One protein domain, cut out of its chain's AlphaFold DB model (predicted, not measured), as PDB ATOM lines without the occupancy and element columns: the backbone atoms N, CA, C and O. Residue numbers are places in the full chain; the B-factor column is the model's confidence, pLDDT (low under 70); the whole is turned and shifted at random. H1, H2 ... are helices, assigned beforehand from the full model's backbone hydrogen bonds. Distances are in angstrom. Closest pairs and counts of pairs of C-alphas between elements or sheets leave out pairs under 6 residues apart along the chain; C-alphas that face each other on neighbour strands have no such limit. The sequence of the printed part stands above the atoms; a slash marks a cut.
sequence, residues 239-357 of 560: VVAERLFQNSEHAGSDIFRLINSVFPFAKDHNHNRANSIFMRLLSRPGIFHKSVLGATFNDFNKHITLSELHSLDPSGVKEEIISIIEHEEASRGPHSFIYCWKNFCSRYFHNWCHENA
ATOM      1  N   VAL A 239      -1.856  38.174 -37.951       84.12
ATOM      2  CA  VAL A 239      -2.810  37.473 -37.078       84.12
ATOM      3  C   VAL A 239      -3.328  38.421 -35.995       84.12
ATOM      4  O   VAL A 239      -4.530  38.487 -35.743       84.12
ATOM      5  N   VAL A 240      -2.446  39.209 -35.373       89.31
ATOM      6  CA  VAL A 240      -2.843  40.212 -34.372       89.31
ATOM      7  C   VAL A 240      -3.678  41.323 -35.009       89.31
ATOM      8  O   VAL A 240      -4.705  41.702 -34.442       89.31
ATOM      9  N   ALA A 241      -3.302  41.802 -36.201       88.31
ATOM     10  CA  ALA A 241      -4.082  42.791 -36.946       88.31
ATOM     11  C   ALA A 241      -5.494  42.276 -37.233       88.31
ATOM     12  O   ALA A 241      -6.472  42.985 -37.015       88.31
ATOM     13  N   GLU A 242      -5.620  41.034 -37.692       83.44
ATOM     14  CA  GLU A 242      -6.904  40.409 -37.976       83.44
ATOM     15  C   GLU A 242      -7.776  40.291 -36.714       83.44
ATOM     16  O   GLU A 242      -8.952  40.664 -36.736       83.44
ATOM     17  N   ARG A 243      -7.205  39.844 -35.587       84.75
ATOM     18  CA  ARG A 243      -7.929  39.710 -34.307       84.75
ATOM     19  C   ARG A 243      -8.349  41.051 -33.703       84.75
ATOM     20  O   ARG A 243      -9.370  41.108 -33.026       84.75
ATOM     21  N   LEU A 244      -7.590  42.117 -33.948       87.19
ATOM     22  CA  LEU A 244      -7.922  43.481 -33.522       87.19
ATOM     23  C   LEU A 244      -8.699  44.277 -34.581       87.19
ATOM     24  O   LEU A 244      -8.917  45.477 -34.399       87.19
ATOM     25  N   PHE A 245      -9.122  43.638 -35.678       82.81
ATOM     26  CA  PHE A 245      -9.864  44.263 -36.779       82.81
ATOM     27  C   PHE A 245      -9.134  45.438 -37.451       82.81
ATOM     28  O   PHE A 245      -9.752  46.423 -37.858       82.81
ATOM     29  N   GLN A 246      -7.811  45.328 -37.555       83.75
ATOM     30  CA  GLN A 246      -6.903  46.291 -38.189       83.75
ATOM     31  C   GLN A 246      -6.381  45.819 -39.558       83.75
ATOM     32  O   GLN A 246      -5.610  46.527 -40.196       83.75
ATOM     33  N   ASN A 247      -6.786  44.635 -40.027       74.62
ATOM     34  CA  ASN A 247      -6.344  44.072 -41.311       74.62
ATOM     35  C   ASN A 247      -6.928  44.784 -42.548       74.62
ATOM     36  O   ASN A 247      -6.410  44.622 -43.649       74.62
ATOM     37  N   SER A 248      -8.008  45.551 -42.387       67.62
ATOM     38  CA  SER A 248      -8.620  46.338 -43.455       67.62
ATOM     39  C   SER A 248      -9.253  47.608 -42.901       67.62
ATOM     40  O   SER A 248      -9.686  47.665 -41.747       67.62
ATOM     41  N   GLU A 249      -9.375  48.630 -43.749       60.16
ATOM     42  CA  GLU A 249     -10.041  49.879 -43.372       60.16
ATOM     43  C   GLU A 249     -11.515  49.665 -42.979       60.16
ATOM     44  O   GLU A 249     -12.053  50.421 -42.159       60.16
ATOM     45  N   HIS A 250     -12.150  48.617 -43.517       59.38
ATOM     46  CA  HIS A 250     -13.574  48.323 -43.353       59.38
ATOM     47  C   HIS A 250     -13.900  47.357 -42.200       59.38
ATOM     48  O   HIS A 250     -15.013  47.423 -41.677       59.38
ATOM     49  N   ALA A 251     -12.942  46.563 -41.706       60.78
ATOM     50  CA  ALA A 251     -13.192  45.578 -40.642       60.78
ATOM     51  C   ALA A 251     -13.828  46.198 -39.380       60.78
ATOM     52  O   ALA A 251     -14.775  45.655 -38.813       60.78
ATOM     53  N   GLY A 252     -13.375  47.389 -38.973       57.69
ATOM     54  CA  GLY A 252     -13.979  48.119 -37.850       57.69
ATOM     55  C   GLY A 252     -15.412  48.615 -38.117       57.69
ATOM     56  O   GLY A 252     -16.235  48.639 -37.203       57.69
ATOM     57  N   SER A 253     -15.744  48.985 -39.361       61.69
ATOM     58  CA  SER A 253     -17.119  49.356 -39.734       61.69
ATOM     59  C   SER A 253     -18.052  48.148 -39.836       61.69
ATOM     60  O   SER A 253     -19.249  48.284 -39.580       61.69
ATOM     61  N   ASP A 254     -17.520  46.964 -40.136       65.69
ATOM     62  CA  ASP A 254     -18.308  45.733 -40.214       65.69
ATOM     63  C   ASP A 254     -18.788  45.286 -38.831       65.69
ATOM     64  O   ASP A 254     -19.964  44.954 -38.666       65.69
ATOM     65  N   ILE A 255     -17.946  45.420 -37.796       69.31
ATOM     66  CA  ILE A 255     -18.357  45.238 -36.391       69.31
ATOM     67  C   ILE A 255     -19.506  46.178 -36.039       69.31
ATOM     68  O   ILE A 255     -20.487  45.749 -35.437       69.31
ATOM     69  N   PHE A 256     -19.415  47.458 -36.416       65.88
ATOM     70  CA  PHE A 256     -20.465  48.434 -36.122       65.88
ATOM     71  C   PHE A 256     -21.796  48.042 -36.766       65.88
ATOM     72  O   PHE A 256     -22.842  48.066 -36.114       65.88
ATOM     73  N   ARG A 257     -21.760  47.636 -38.041       68.06
ATOM     74  CA  ARG A 257     -22.942  47.152 -38.763       68.06
ATOM     75  C   ARG A 257     -23.534  45.914 -38.093       68.06
ATOM     76  O   ARG A 257     -24.749  45.857 -37.908       68.06
ATOM     77  N   LEU A 258     -22.695  44.961 -37.691       71.38
ATOM     78  CA  LEU A 258     -23.123  43.736 -37.018       71.38
ATOM     79  C   LEU A 258     -23.711  44.010 -35.627       71.38
ATOM     80  O   LEU A 258     -24.806  43.536 -35.340       71.38
ATOM     81  N   ILE A 259     -23.059  44.822 -34.790       69.50
ATOM     82  CA  ILE A 259     -23.570  45.181 -33.457       69.50
ATOM     83  C   ILE A 259     -24.930  45.875 -33.574       69.50
ATOM     84  O   ILE A 259     -25.863  45.494 -32.872       69.50
ATOM     85  N   ASN A 260     -25.083  46.836 -34.488       68.81
ATOM     86  CA  ASN A 260     -26.362  47.529 -34.679       68.81
ATOM     87  C   ASN A 260     -27.457  46.617 -35.250       68.81
ATOM     88  O   ASN A 260     -28.629  46.793 -34.926       68.81
ATOM     89  N   SER A 261     -27.091  45.637 -36.081       70.25
ATOM     90  CA  SER A 261     -28.036  44.650 -36.610       70.25
ATOM     91  C   SER A 261     -28.531  43.686 -35.530       70.25
ATOM     92  O   SER A 261     -29.718  43.360 -35.481       70.25
ATOM     93  N   VAL A 262     -27.638  43.253 -34.636       69.56
ATOM     94  CA  VAL A 262     -27.990  42.364 -33.523       69.56
ATOM     95  C   VAL A 262     -28.709  43.136 -32.403       69.56
ATOM     96  O   VAL A 262     -29.613  42.582 -31.779       69.56
ATOM     97  N   PHE A 263     -28.388  44.422 -32.192       66.44
ATOM     98  CA  PHE A 263     -28.920  45.256 -31.102       66.44
ATOM     99  C   PHE A 263     -29.479  46.622 -31.548       66.44
ATOM    100  O   PHE A 263     -28.949  47.672 -31.167       66.44
ATOM    101  N   PRO A 264     -30.596  46.647 -32.294       59.94
ATOM    102  CA  PRO A 264     -31.136  47.882 -32.867       59.94
ATOM    103  C   PRO A 264     -31.721  48.888 -31.851       59.94
ATOM    104  O   PRO A 264     -31.852  50.063 -32.184       59.94
ATOM    105  N   PHE A 265     -32.059  48.476 -30.618       50.78
ATOM    106  CA  PHE A 265     -32.848  49.300 -29.677       50.78
ATOM    107  C   PHE A 265     -32.186  49.593 -28.316       50.78
ATOM    108  O   PHE A 265     -32.845  50.132 -27.431       50.78
ATOM    109  N   ALA A 266     -30.905  49.265 -28.116       54.03
ATOM    110  CA  ALA A 266     -30.291  49.259 -26.782       54.03
ATOM    111  C   ALA A 266     -28.986  50.076 -26.697       54.03
ATOM    112  O   ALA A 266     -27.934  49.530 -26.385       54.03
ATOM    113  N   LYS A 267     -29.040  51.391 -26.963       58.16
ATOM    114  CA  LYS A 267     -27.845  52.264 -27.035       58.16
ATOM    115  C   LYS A 267     -26.912  52.150 -25.814       58.16
ATOM    116  O   LYS A 267     -25.717  51.945 -26.007       58.16
ATOM    117  N   ASP A 268     -27.437  52.167 -24.590       58.28
ATOM    118  CA  ASP A 268     -26.606  52.084 -23.371       58.28
ATOM    119  C   ASP A 268     -26.055  50.668 -23.125       58.28
ATOM    120  O   ASP A 268     -24.926  50.479 -22.672       58.28
ATOM    121  N   HIS A 269     -26.810  49.630 -23.502       61.94
ATOM    122  CA  HIS A 269     -26.326  48.249 -23.439       61.94
ATOM    123  C   HIS A 269     -25.313  47.925 -24.546       61.94
ATOM    124  O   HIS A 269     -24.514  47.003 -24.377       61.94
ATOM    125  N   ASN A 270     -25.313  48.673 -25.651       66.38
ATOM    126  CA  ASN A 270     -24.379  48.486 -26.759       66.38
ATOM    127  C   ASN A 270     -22.961  48.933 -26.383       66.38
ATOM    128  O   ASN A 270     -22.014  48.244 -26.751       66.38
ATOM    129  N   HIS A 271     -22.812  50.002 -25.590       73.75
ATOM    130  CA  HIS A 271     -21.504  50.477 -25.116       73.75
ATOM    131  C   HIS A 271     -20.825  49.435 -24.224       73.75
ATOM    132  O   HIS A 271     -19.709  49.003 -24.501       73.75
ATOM    133  N   ASN A 272     -21.546  48.925 -23.222       77.12
ATOM    134  CA  ASN A 272     -21.029  47.889 -22.325       77.12
ATOM    135  C   ASN A 272     -20.643  46.597 -23.060       77.12
ATOM    136  O   ASN A 272     -19.637  45.973 -22.725       77.12
ATOM    137  N   ARG A 273     -21.410  46.201 -24.084       74.69
ATOM    138  CA  ARG A 273     -21.099  45.016 -24.898       74.69
ATOM    139  C   ARG A 273     -19.894  45.234 -25.798       74.69
ATOM    140  O   ARG A 273     -19.034  44.365 -25.841       74.69
ATOM    141  N   ALA A 274     -19.802  46.370 -26.490       76.50
ATOM    142  CA  ALA A 274     -18.626  46.650 -27.307       76.50
ATOM    143  C   ALA A 274     -17.368  46.780 -26.435       76.50
ATOM    144  O   ALA A 274     -16.361  46.169 -26.776       76.50
ATOM    145  N   ASN A 275     -17.451  47.440 -25.272       85.31
ATOM    146  CA  ASN A 275     -16.374  47.440 -24.277       85.31
ATOM    147  C   ASN A 275     -15.955  46.009 -23.925       85.31
ATOM    148  O   ASN A 275     -14.773  45.692 -23.960       85.31
ATOM    149  N   SER A 276     -16.911  45.125 -23.633       84.31
ATOM    150  CA  SER A 276     -16.613  43.725 -23.316       84.31
ATOM    151  C   SER A 276     -15.941  42.983 -24.479       84.31
ATOM    152  O   SER A 276     -14.929  42.314 -24.271       84.31
ATOM    153  N   ILE A 277     -16.422  43.166 -25.716       83.56
ATOM    154  CA  ILE A 277     -15.829  42.567 -26.922       83.56
ATOM    155  C   ILE A 277     -14.382  43.032 -27.098       83.56
ATOM    156  O   ILE A 277     -13.485  42.195 -27.178       83.56
ATOM    157  N   PHE A 278     -14.135  44.344 -27.136       87.19
ATOM    158  CA  PHE A 278     -12.790  44.882 -27.357       87.19
ATOM    159  C   PHE A 278     -11.840  44.551 -26.205       87.19
ATOM    160  O   PHE A 278     -10.705  44.147 -26.457       87.19
ATOM    161  N   MET A 279     -12.306  44.614 -24.956       89.50
ATOM    162  CA  MET A 279     -11.512  44.189 -23.803       89.50
ATOM    163  C   MET A 279     -11.144  42.711 -23.897       89.50
ATOM    164  O   MET A 279      -9.987  42.360 -23.702       89.50
ATOM    165  N   ARG A 280     -12.089  41.840 -24.265       87.06
ATOM    166  CA  ARG A 280     -11.806  40.414 -24.456       87.06
ATOM    167  C   ARG A 280     -10.767  40.183 -25.546       87.06
ATOM    168  O   ARG A 280      -9.943  39.296 -25.377       87.06
ATOM    169  N   LEU A 281     -10.809  40.940 -26.644       86.94
ATOM    170  CA  LEU A 281      -9.840  40.833 -27.743       86.94
ATOM    171  C   LEU A 281      -8.447  41.306 -27.319       86.94
ATOM    172  O   LEU A 281      -7.466  40.619 -27.591       86.94
ATOM    173  N   LEU A 282      -8.364  42.431 -26.605       90.81
ATOM    174  CA  LEU A 282      -7.107  42.977 -26.094       90.81
ATOM    175  C   LEU A 282      -6.485  42.101 -25.008       90.81
ATOM    176  O   LEU A 282      -5.269  41.978 -24.966       90.81
ATOM    177  N   SER A 283      -7.292  41.475 -24.150       88.69
ATOM    178  CA  SER A 283      -6.822  40.609 -23.059       88.69
ATOM    179  C   SER A 283      -6.412  39.202 -23.510       88.69
ATOM    180  O   SER A 283      -6.119  38.354 -22.666       88.69
ATOM    181  N   ARG A 284      -6.395  38.913 -24.816       85.00
ATOM    182  CA  ARG A 284      -6.008  37.589 -25.314       85.00
ATOM    183  C   ARG A 284      -4.520  37.312 -25.086       85.00
ATOM    184  O   ARG A 284      -3.695  38.210 -25.293       85.00
ATOM    185  N   PRO A 285      -4.154  36.059 -24.752       82.44
ATOM    186  CA  PRO A 285      -2.761  35.632 -24.748       82.44
ATOM    187  C   PRO A 285      -2.090  35.931 -26.094       82.44
ATOM    188  O   PRO A 285      -2.683  35.724 -27.150       82.44
ATOM    189  N   GLY A 286      -0.865  36.451 -26.055       83.56
ATOM    190  CA  GLY A 286      -0.102  36.836 -27.249       83.56
ATOM    191  C   GLY A 286      -0.426  38.230 -27.807       83.56
ATOM    192  O   GLY A 286       0.458  38.847 -28.404       83.56
ATOM    193  N   ILE A 287      -1.625  38.767 -27.554       90.38
ATOM    194  CA  ILE A 287      -2.009  40.137 -27.940       90.38
ATOM    195  C   ILE A 287      -1.684  41.123 -26.821       90.38
ATOM    196  O   ILE A 287      -1.091  42.164 -27.090       90.38
ATOM    197  N   PHE A 288      -2.035  40.789 -25.577       91.06
ATOM    198  CA  PHE A 288      -1.841  41.683 -24.441       91.06
ATOM    199  C   PHE A 288      -0.365  41.807 -24.042       91.06
ATOM    200  O   PHE A 288       0.225  40.859 -23.524       91.06
ATOM    201  N   HIS A 289       0.200  43.007 -24.185       90.19
ATOM    202  CA  HIS A 289       1.512  43.370 -23.638       90.19
ATOM    203  C   HIS A 289       1.431  44.686 -22.864       90.19
ATOM    204  O   HIS A 289       0.932  45.688 -23.383       90.19
ATOM    205  N   LYS A 290       1.954  44.702 -21.630       89.25
ATOM    206  CA  LYS A 290       1.976  45.912 -20.790       89.25
ATOM    207  C   LYS A 290       2.870  47.005 -21.396       89.25
ATOM    208  O   LYS A 290       2.463  48.157 -21.418       89.25
ATOM    209  N   SER A 291       4.025  46.664 -21.970       89.75
ATOM    210  CA  SER A 291       4.896  47.634 -22.664       89.75
ATOM    211  C   SER A 291       4.167  48.372 -23.796       89.75
ATOM    212  O   SER A 291       4.174  49.599 -23.847       89.75
ATOM    213  N   VAL A 292       3.461  47.621 -24.647       93.88
ATOM    214  CA  VAL A 292       2.643  48.147 -25.752       93.88
ATOM    215  C   VAL A 292       1.524  49.046 -25.230       93.88
ATOM    216  O   VAL A 292       1.255  50.108 -25.792       93.88
ATOM    217  N   LEU A 293       0.873  48.638 -24.138       93.62
ATOM    218  CA  LEU A 293      -0.185  49.422 -23.517       93.62
ATOM    219  C   LEU A 293       0.347  50.747 -22.951       93.62
ATOM    220  O   LEU A 293      -0.281  51.778 -23.164       93.62
ATOM    221  N   GLY A 294       1.521  50.738 -22.312       93.12
ATOM    222  CA  GLY A 294       2.186  51.951 -21.830       93.12
ATOM    223  C   GLY A 294       2.511  52.936 -22.957       93.12
ATOM    224  O   GLY A 294       2.206  54.121 -22.842       93.12
ATOM    225  N   ALA A 295       3.045  52.448 -24.084       93.62
ATOM    226  CA  ALA A 295       3.259  53.271 -25.280       93.62
ATOM    227  C   ALA A 295       1.937  53.841 -25.826       93.62
ATOM    228  O   ALA A 295       1.829  55.032 -26.103       93.62
ATOM    229  N   THR A 296       0.891  53.015 -25.872       95.69
ATOM    230  CA  THR A 296      -0.439  53.433 -26.342       95.69
ATOM    231  C   THR A 296      -1.063  54.488 -25.432       95.69
ATOM    232  O   THR A 296      -1.660  55.439 -25.921       95.69
ATOM    233  N   PHE A 297      -0.912  54.371 -24.112       95.00
ATOM    234  CA  PHE A 297      -1.392  55.382 -23.165       95.00
ATOM    235  C   PHE A 297      -0.681  56.722 -23.370       95.00
ATOM    236  O   PHE A 297      -1.347  57.759 -23.396       95.00
ATOM    237  N   ASN A 298       0.631  56.702 -23.619       92.94
ATOM    238  CA  ASN A 298       1.380  57.912 -23.953       92.94
ATOM    239  C   ASN A 298       0.856  58.592 -25.230       92.94
ATOM    240  O   ASN A 298       0.734  59.814 -25.237       92.94
ATOM    241  N   ASP A 299       0.451  57.838 -26.260       93.94
ATOM    242  CA  ASP A 299      -0.162  58.416 -27.470       93.94
ATOM    243  C   ASP A 299      -1.485  59.151 -27.182       93.94
ATOM    244  O   ASP A 299      -1.881  60.055 -27.925       93.94
ATOM    245  N   PHE A 300      -2.185  58.764 -26.113       92.06
ATOM    246  CA  PHE A 300      -3.396  59.422 -25.613       92.06
ATOM    247  C   PHE A 300      -3.108  60.479 -24.531       92.06
ATOM    248  O   PHE A 300      -4.031  60.930 -23.857       92.06
ATOM    249  N   ASN A 301      -1.848  60.906 -24.373       90.06
ATOM    250  CA  ASN A 301      -1.384  61.839 -23.336       90.06
ATOM    251  C   ASN A 301      -1.653  61.359 -21.898       90.06
ATOM    252  O   ASN A 301      -1.760  62.163 -20.971       90.06
ATOM    253  N   LYS A 302      -1.764  60.044 -21.700       89.75
ATOM    254  CA  LYS A 302      -1.889  59.425 -20.385       89.75
ATOM    255  C   LYS A 302      -0.534  58.884 -19.960       89.75
ATOM    256  O   LYS A 302      -0.111  57.814 -20.386       89.75
ATOM    257  N   HIS A 303       0.153  59.649 -19.123       87.75
ATOM    258  CA  HIS A 303       1.474  59.280 -18.637       87.75
ATOM    259  C   HIS A 303       1.354  58.298 -17.474       87.75
ATOM    260  O   HIS A 303       1.013  58.688 -16.362       87.75
ATOM    261  N   ILE A 304       1.644  57.029 -17.753       86.44
ATOM    262  CA  ILE A 304       1.834  55.991 -16.742       86.44
ATOM    263  C   ILE A 304       3.236  55.411 -16.904       86.44
ATOM    264  O   ILE A 304       3.686  55.129 -18.018       86.44
ATOM    265  N   THR A 305       3.952  55.238 -15.802       85.25
ATOM    266  CA  THR A 305       5.239  54.541 -15.833       85.25
ATOM    267  C   THR A 305       5.025  53.039 -16.001       85.25
ATOM    268  O   THR A 305       3.996  52.481 -15.608       85.25
ATOM    269  N   LEU A 306       6.017  52.338 -16.558       81.31
ATOM    270  CA  LEU A 306       5.927  50.885 -16.728       81.31
ATOM    271  C   LEU A 306       5.771  50.169 -15.370       81.31
ATOM    272  O   LEU A 306       5.017  49.207 -15.271       81.31
ATOM    273  N   SER A 307       6.411  50.673 -14.310       83.00
ATOM    274  CA  SER A 307       6.271  50.170 -12.935       83.00
ATOM    275  C   SER A 307       4.849  50.292 -12.387       83.00
ATOM    276  O   SER A 307       4.343  49.334 -11.806       83.00
ATOM    277  N   GLU A 308       4.190  51.434 -12.601       85.88
ATOM    278  CA  GLU A 308       2.787  51.636 -12.209       85.88
ATOM    279  C   GLU A 308       1.866  50.721 -13.016       85.88
ATOM    280  O   GLU A 308       0.988  50.063 -12.473       85.88
ATOM    281  N   LEU A 309       2.112  50.575 -14.317       85.75
ATOM    282  CA  LEU A 309       1.331  49.657 -15.136       85.75
ATOM    283  C   LEU A 309       1.529  48.190 -14.715       85.75
ATOM    284  O   LEU A 309       0.608  47.373 -14.809       85.75
ATOM    285  N   HIS A 310       2.724  47.824 -14.238       84.62
ATOM    286  CA  HIS A 310       2.987  46.496 -13.692       84.62
ATOM    287  C   HIS A 310       2.260  46.238 -12.373       84.62
ATOM    288  O   HIS A 310       1.840  45.095 -12.183       84.62
ATOM    289  N   SER A 311       2.058  47.257 -11.531       86.00
ATOM    290  CA  SER A 311       1.325  47.123 -10.267       86.00
ATOM    291  C   SER A 311      -0.193  47.045 -10.444       86.00
ATOM    292  O   SER A 311      -0.864  46.489  -9.576       86.00
ATOM    293  N   LEU A 312      -0.735  47.527 -11.569       87.56
ATOM    294  CA  LEU A 312      -2.158  47.386 -11.873       87.56
ATOM    295  C   LEU A 312      -2.563  45.920 -12.080       87.56
ATOM    296  O   LEU A 312      -1.939  45.164 -12.847       87.56
ATOM    297  N   ASP A 313      -3.667  45.558 -11.430       88.50
ATOM    298  CA  ASP A 313      -4.389  44.313 -11.657       88.50
ATOM    299  C   ASP A 313      -5.227  44.385 -12.961       88.50
ATOM    300  O   ASP A 313      -5.336  45.448 -13.587       88.50
ATOM    301  N   PRO A 314      -5.799  43.263 -13.442       86.44
ATOM    302  CA  PRO A 314      -6.573  43.259 -14.687       86.44
ATOM    303  C   PRO A 314      -7.790  44.199 -14.679       86.44
ATOM    304  O   PRO A 314      -8.167  44.711 -15.735       86.44
ATOM    305  N   SER A 315      -8.406  44.432 -13.516       88.62
ATOM    306  CA  SER A 315      -9.510  45.385 -13.348       88.62
ATOM    307  C   SER A 315      -9.043  46.825 -13.508       88.62
ATOM    308  O   SER A 315      -9.636  47.555 -14.296       88.62
ATOM    309  N   GLY A 316      -7.946  47.204 -12.853       88.94
ATOM    310  CA  GLY A 316      -7.355  48.531 -12.957       88.94
ATOM    311  C   GLY A 316      -6.937  48.834 -14.391       88.94
ATOM    312  O   GLY A 316      -7.302  49.866 -14.935       88.94
ATOM    313  N   VAL A 317      -6.287  47.886 -15.078       90.19
ATOM    314  CA  VAL A 317      -5.962  48.042 -16.508       90.19
ATOM    315  C   VAL A 317      -7.217  48.297 -17.353       90.19
ATOM    316  O   VAL A 317      -7.206  49.153 -18.238       90.19
ATOM    317  N   LYS A 318      -8.303  47.565 -17.091       91.50
ATOM    318  CA  LYS A 318      -9.576  47.744 -17.796       91.50
ATOM    319  C   LYS A 318     -10.176  49.128 -17.541       91.50
ATOM    320  O   LYS A 318     -10.631  49.756 -18.494       91.50
ATOM    321  N   GLU A 319     -10.179  49.593 -16.297       90.94
ATOM    322  CA  GLU A 319     -10.669  50.926 -15.929       90.94
ATOM    323  C   GLU A 319      -9.862  52.026 -16.625       90.94
ATOM    324  O   GLU A 319     -10.444  52.942 -17.204       90.94
ATOM    325  N   GLU A 320      -8.535  51.889 -16.679       92.25
ATOM    326  CA  GLU A 320      -7.677  52.870 -17.341       92.25
ATOM    327  C   GLU A 320      -7.917  52.950 -18.855       92.25
ATOM    328  O   GLU A 320      -7.903  54.055 -19.411       92.25
ATOM    329  N   ILE A 321      -8.160  51.809 -19.518       93.44
ATOM    330  CA  ILE A 321      -8.518  51.751 -20.944       93.44
ATOM    331  C   ILE A 321      -9.886  52.394 -21.172       93.44
ATOM    332  O   ILE A 321     -10.017  53.252 -22.043       93.44
ATOM    333  N   ILE A 322     -10.901  52.018 -20.387       91.06
ATOM    334  CA  ILE A 322     -12.260  52.563 -20.526       91.06
ATOM    335  C   ILE A 322     -12.253  54.080 -20.311       91.06
ATOM    336  O   ILE A 322     -12.844  54.802 -21.109       91.06
ATOM    337  N   SER A 323     -11.499  54.573 -19.327       91.69
ATOM    338  CA  SER A 323     -11.318  56.007 -19.080       91.69
ATOM    339  C   SER A 323     -10.783  56.762 -20.308       91.69
ATOM    340  O   SER A 323     -11.245  57.867 -20.590       91.69
ATOM    341  N   ILE A 324      -9.848  56.178 -21.070       92.00
ATOM    342  CA  ILE A 324      -9.348  56.781 -22.320       92.00
ATOM    343  C   ILE A 324     -10.459  56.848 -23.370       92.00
ATOM    344  O   ILE A 324     -10.629  57.882 -24.018       92.00
ATOM    345  N   ILE A 325     -11.214  55.757 -23.535       90.44
ATOM    346  CA  ILE A 325     -12.304  55.681 -24.514       90.44
ATOM    347  C   ILE A 325     -13.395  56.710 -24.193       90.44
ATOM    348  O   ILE A 325     -13.806  57.452 -25.082       90.44
ATOM    349  N   GLU A 326     -13.815  56.805 -22.931       88.31
ATOM    350  CA  GLU A 326     -14.833  57.759 -22.473       88.31
ATOM    351  C   GLU A 326     -14.365  59.216 -22.619       88.31
ATOM    352  O   GLU A 326     -15.137  60.081 -23.034       88.31
ATOM    353  N   HIS A 327     -13.089  59.498 -22.337       87.69
ATOM    354  CA  HIS A 327     -12.518  60.830 -22.537       87.69
ATOM    355  C   HIS A 327     -12.477  61.224 -24.024       87.69
ATOM    356  O   HIS A 327     -12.838  62.348 -24.384       87.69
ATOM    357  N   GLU A 328     -12.070  60.310 -24.915       85.56
ATOM    358  CA  GLU A 328     -12.142  60.553 -26.360       85.56
ATOM    359  C   GLU A 328     -13.587  60.756 -26.835       85.56
ATOM    360  O   GLU A 328     -13.842  61.658 -27.639       85.56
ATOM    361  N   GLU A 329     -14.533  59.967 -26.329       83.25
ATOM    362  CA  GLU A 329     -15.948  60.082 -26.681       83.25
ATOM    363  C   GLU A 329     -16.517  61.446 -26.267       83.25
ATOM    364  O   GLU A 329     -17.159  62.120 -27.078       83.25
ATOM    365  N   ALA A 330     -16.212  61.908 -25.049       81.94
ATOM    366  CA  ALA A 330     -16.625  63.221 -24.556       81.94
ATOM    367  C   ALA A 330     -16.127  64.369 -25.453       81.94
ATOM    368  O   ALA A 330     -16.823  65.371 -25.625       81.94
ATOM    369  N   SER A 331     -14.952  64.211 -26.073       77.88
ATOM    370  CA  SER A 331     -14.366  65.208 -26.978       77.88
ATOM    371  C   SER A 331     -14.978  65.220 -28.390       77.88
ATOM    372  O   SER A 331     -14.911  66.241 -29.076       77.88
ATOM    373  N   ARG A 332     -15.577  64.107 -28.841       72.81
ATOM    374  CA  ARG A 332     -16.058  63.906 -30.228       72.81
ATOM    375  C   ARG A 332     -17.580  63.763 -30.356       72.81
ATOM    376  O   ARG A 332     -18.101  63.845 -31.468       72.81
ATOM    377  N   GLY A 333     -18.294  63.574 -29.245       66.19
ATOM    378  CA  GLY A 333     -19.752  63.457 -29.175       66.19
ATOM    379  C   GLY A 333     -20.290  62.010 -29.202       66.19
ATOM    380  O   GLY A 333     -19.569  61.072 -29.554       66.19
ATOM    381  N   PRO A 334     -21.592  61.816 -28.904       58.03
ATOM    382  CA  PRO A 334     -22.217  60.530 -28.528       58.03
ATOM    383  C   PRO A 334     -22.402  59.505 -29.669       58.03
ATOM    384  O   PRO A 334     -23.048  58.473 -29.501       58.03
ATOM    385  N   HIS A 335     -21.878  59.787 -30.864       58.34
ATOM    386  CA  HIS A 335     -21.903  58.872 -32.014       58.34
ATOM    387  C   HIS A 335     -20.505  58.349 -32.391       58.34
ATOM    388  O   HIS A 335     -20.357  57.678 -33.411       58.34
ATOM    389  N   SER A 336     -19.484  58.644 -31.576       70.88
ATOM    390  CA  SER A 336     -18.075  58.360 -31.878       70.88
ATOM    391  C   SER A 336     -17.488  57.143 -31.152       70.88
ATOM    392  O   SER A 336     -16.384  56.725 -31.483       70.88
ATOM    393  N   PHE A 337     -18.222  56.505 -30.240       76.31
ATOM    394  CA  PHE A 337     -17.705  55.443 -29.368       76.31
ATOM    395  C   PHE A 337     -16.959  54.296 -30.086       76.31
ATOM    396  O   PHE A 337     -15.855  53.913 -29.703       76.31
ATOM    397  N   ILE A 338     -17.509  53.757 -31.180       74.56
ATOM    398  CA  ILE A 338     -16.833  52.685 -31.940       74.56
ATOM    399  C   ILE A 338     -15.623  53.209 -32.714       74.56
ATOM    400  O   ILE A 338     -14.643  52.490 -32.905       74.56
ATOM    401  N   TYR A 339     -15.659  54.474 -33.128       78.38
ATOM    402  CA  TYR A 339     -14.492  55.123 -33.704       78.38
ATOM    403  C   TYR A 339     -13.374  55.265 -32.660       78.38
ATOM    404  O   TYR A 339     -12.224  55.000 -33.000       78.38
ATOM    405  N   CYS A 340     -13.692  55.596 -31.404       85.44
ATOM    406  CA  CYS A 340     -12.721  55.641 -30.304       85.44
ATOM    407  C   CYS A 340     -12.045  54.277 -30.105       85.44
ATOM    408  O   CYS A 340     -10.819  54.198 -30.080       85.44
ATOM    409  N   TRP A 341     -12.816  53.184 -30.094       86.75
ATOM    410  CA  TRP A 341     -12.251  51.829 -30.051       86.75
ATOM    411  C   TRP A 341     -11.385  51.496 -31.269       86.75
ATOM    412  O   TRP A 341     -10.294  50.950 -31.114       86.75
ATOM    413  N   LYS A 342     -11.815  51.865 -32.482       83.69
ATOM    414  CA  LYS A 342     -11.013  51.668 -33.701       83.69
ATOM    415  C   LYS A 342      -9.692  52.441 -33.633       83.69
ATOM    416  O   LYS A 342      -8.652  51.885 -33.971       83.69
ATOM    417  N   ASN A 343      -9.725  53.695 -33.187       87.81
ATOM    418  CA  ASN A 343      -8.545  54.541 -33.009       87.81
ATOM    419  C   ASN A 343      -7.597  53.951 -31.954       87.81
ATOM    420  O   ASN A 343      -6.401  53.819 -32.207       87.81
ATOM    421  N   PHE A 344      -8.139  53.511 -30.815       92.50
ATOM    422  CA  PHE A 344      -7.369  52.840 -29.772       92.50
ATOM    423  C   PHE A 344      -6.694  51.566 -30.291       92.50
ATOM    424  O   PHE A 344      -5.481  51.432 -30.166       92.50
ATOM    425  N   CYS A 345      -7.438  50.655 -30.928       91.81
ATOM    426  CA  CYS A 345      -6.885  49.409 -31.465       91.81
ATOM    427  C   CYS A 345      -5.863  49.645 -32.584       91.81
ATOM    428  O   CYS A 345      -4.889  48.903 -32.674       91.81
ATOM    429  N   SER A 346      -6.048  50.680 -33.406       91.25
ATOM    430  CA  SER A 346      -5.100  51.068 -34.454       91.25
ATOM    431  C   SER A 346      -3.758  51.516 -33.867       91.25
ATOM    432  O   SER A 346      -2.711  50.989 -34.248       91.25
ATOM    433  N   ARG A 347      -3.779  52.414 -32.871       94.25
ATOM    434  CA  ARG A 347      -2.570  52.852 -32.149       94.25
ATOM    435  C   ARG A 347      -1.933  51.714 -31.361       94.25
ATOM    436  O   ARG A 347      -0.724  51.519 -31.430       94.25
ATOM    437  N   TYR A 348      -2.753  50.907 -30.689       95.50
ATOM    438  CA  TYR A 348      -2.287  49.724 -29.976       95.50
ATOM    439  C   TYR A 348      -1.555  48.762 -30.908       95.50
ATOM    440  O   TYR A 348      -0.456  48.327 -30.588       95.50
ATOM    441  N   PHE A 349      -2.125  48.454 -32.074       94.62
ATOM    442  CA  PHE A 349      -1.500  47.565 -33.051       94.62
ATOM    443  C   PHE A 349      -0.204  48.153 -33.623       94.62
ATOM    444  O   PHE A 349       0.790  47.440 -33.743       94.62
ATOM    445  N   HIS A 350      -0.178  49.456 -33.913       94.56
ATOM    446  CA  HIS A 350       1.045  50.136 -34.337       94.56
ATOM    447  C   HIS A 350       2.168  49.982 -33.298       94.56
ATOM    448  O   HIS A 350       3.273  49.545 -33.629       94.56
ATOM    449  N   ASN A 351       1.854  50.252 -32.031       95.19
ATOM    450  CA  ASN A 351       2.793  50.087 -30.925       95.19
ATOM    451  C   ASN A 351       3.142  48.617 -30.684       95.19
ATOM    452  O   ASN A 351       4.278  48.316 -30.339       95.19
ATOM    453  N   TRP A 352       2.217  47.686 -30.926       94.69
ATOM    454  CA  TRP A 352       2.473  46.250 -30.839       94.69
ATOM    455  C   TRP A 352       3.573  45.839 -31.817       94.69
ATOM    456  O   TRP A 352       4.550  45.215 -31.417       94.69
ATOM    457  N   CYS A 353       3.482  46.274 -33.075       91.69
ATOM    458  CA  CYS A 353       4.503  46.005 -34.087       91.69
ATOM    459  C   CYS A 353       5.871  46.620 -33.740       91.69
ATOM    460  O   CYS A 353       6.902  46.074 -34.126       91.69
ATOM    461  N   HIS A 354       5.906  47.749 -33.021       91.81
ATOM    462  CA  HIS A 354       7.154  48.439 -32.690       91.81
ATOM    463  C   HIS A 354       7.812  47.943 -31.392       91.81
ATOM    464  O   HIS A 354       9.014  47.644 -31.373       91.81
ATOM    465  N   GLU A 355       7.032  47.849 -30.317       92.50
ATOM    466  CA  GLU A 355       7.467  47.476 -28.965       92.50
ATOM    467  C   GLU A 355       7.585  45.961 -28.781       92.50
ATOM    468  O   GLU A 355       8.295  45.510 -27.888       92.50
ATOM    469  N   ASN A 356       6.948  45.167 -29.648       91.75
ATOM    470  CA  ASN A 356       7.049  43.707 -29.667       91.75
ATOM    471  C   ASN A 356       7.715  43.174 -30.954       91.75
ATOM    472  O   ASN A 356       7.515  42.019 -31.343       91.75
ATOM    473  N   ALA A 357       8.522  44.009 -31.616       90.38
ATOM    474  CA  ALA A 357       9.261  43.626 -32.816       90.38
ATOM    475  C   ALA A 357      10.227  42.449 -32.542       90.38
ATOM    476  O   ALA A 357      10.861  42.416 -31.476       90.38
TER     477      ALA A 357
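What this domain is: This is residues 239 to 357 of the 560 residues of the protein "Nucleoporin Nup120/160" of Artemisia annua (UniProt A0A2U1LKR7). Helix H7 runs through the middle of this body: H6 leads into it at a steep V, H4 packs on H7 near Trp 352, and H3 runs nearly parallel to it. Small H5 packs on H4 towards one end of the long axis, while H2 and its turn into H3 reach towards the other end, where residues 264 to 269 stick out. The printed part has 119 residues with seven named helices, H1 to H7 in order, and no named strand; the class is all helix. It is compact, with a radius of gyration of the C-alphas of 14.1 A, and spans 43 by 28 by 23 A.

Where its parts are: Find C-alpha 239 at (-2.810, 37.473, -37.078), where H1 begins; it takes residues 239 to 243. Next comes H2, residues 251 to 262, 16.7 A long. From C-alpha 267 at (-27.845, 52.264, -27.035), H3 runs 22.7 A through residues 267 to 282. Read on to H4, residues 290 to 299, 14.3 A long, and to H5, residues 306 to 311. H6, residues 314 to 332, covers 27.5 A. H7, residues 337 to 355, covers 26.4 A and ends at C-alpha 355, (7.467, 47.476, -28.965).

How they stand to each other: Start at the hub, H7, which touches four helices. H4 touches it at a steep tilt of 59 degrees, opposite ways; their closest C-alphas, of Val 292 and Trp 352, are 5.4 A apart. H6 touches it with residues 325 to 329 alone, at a steep tilt of 57 degrees, opposite ways; look at Glu 329 and Phe 337, the closest C-alphas, 5.6 A apart. H3 only just touches H7, with 3 pairs of C-alphas within 8 A, at a shallow tilt of 10 degrees, the same way; the closest C-alphas are those of Phe 278 and Trp 341, 7.5 A apart. H2 also only just touches H7, with 3 such pairs; its closest are Gly 252 and Lys 342, at 6.2 A. Farther out, H5 touches H4, the C-alphas of Leu 306 and Gly 294 being closest at 6.4 A. H1 and H7 are close but not clearly touching, with the C-alphas of Ala 241 and Phe 349 closest at 6.7 A. H4 and H6 are near each other, while H5 and H7 are apart. Every O i to N i+4 pair is within hydrogen-bond range in H1, H2, H4, H5, H6 and H7; in H3, 10 of 12 are.

The domain as a whole: The C-alphas of Phe 265 and Ala 357, the two farthest apart, are 42.6 A from each other. The printed part has no cut, and no link is long. Look for pLDDT under 70 at residues 248 to 257, 259 to 260, 262 to 270 and 333 to 335 of this predicted model; the mean of the printed part is 82.1.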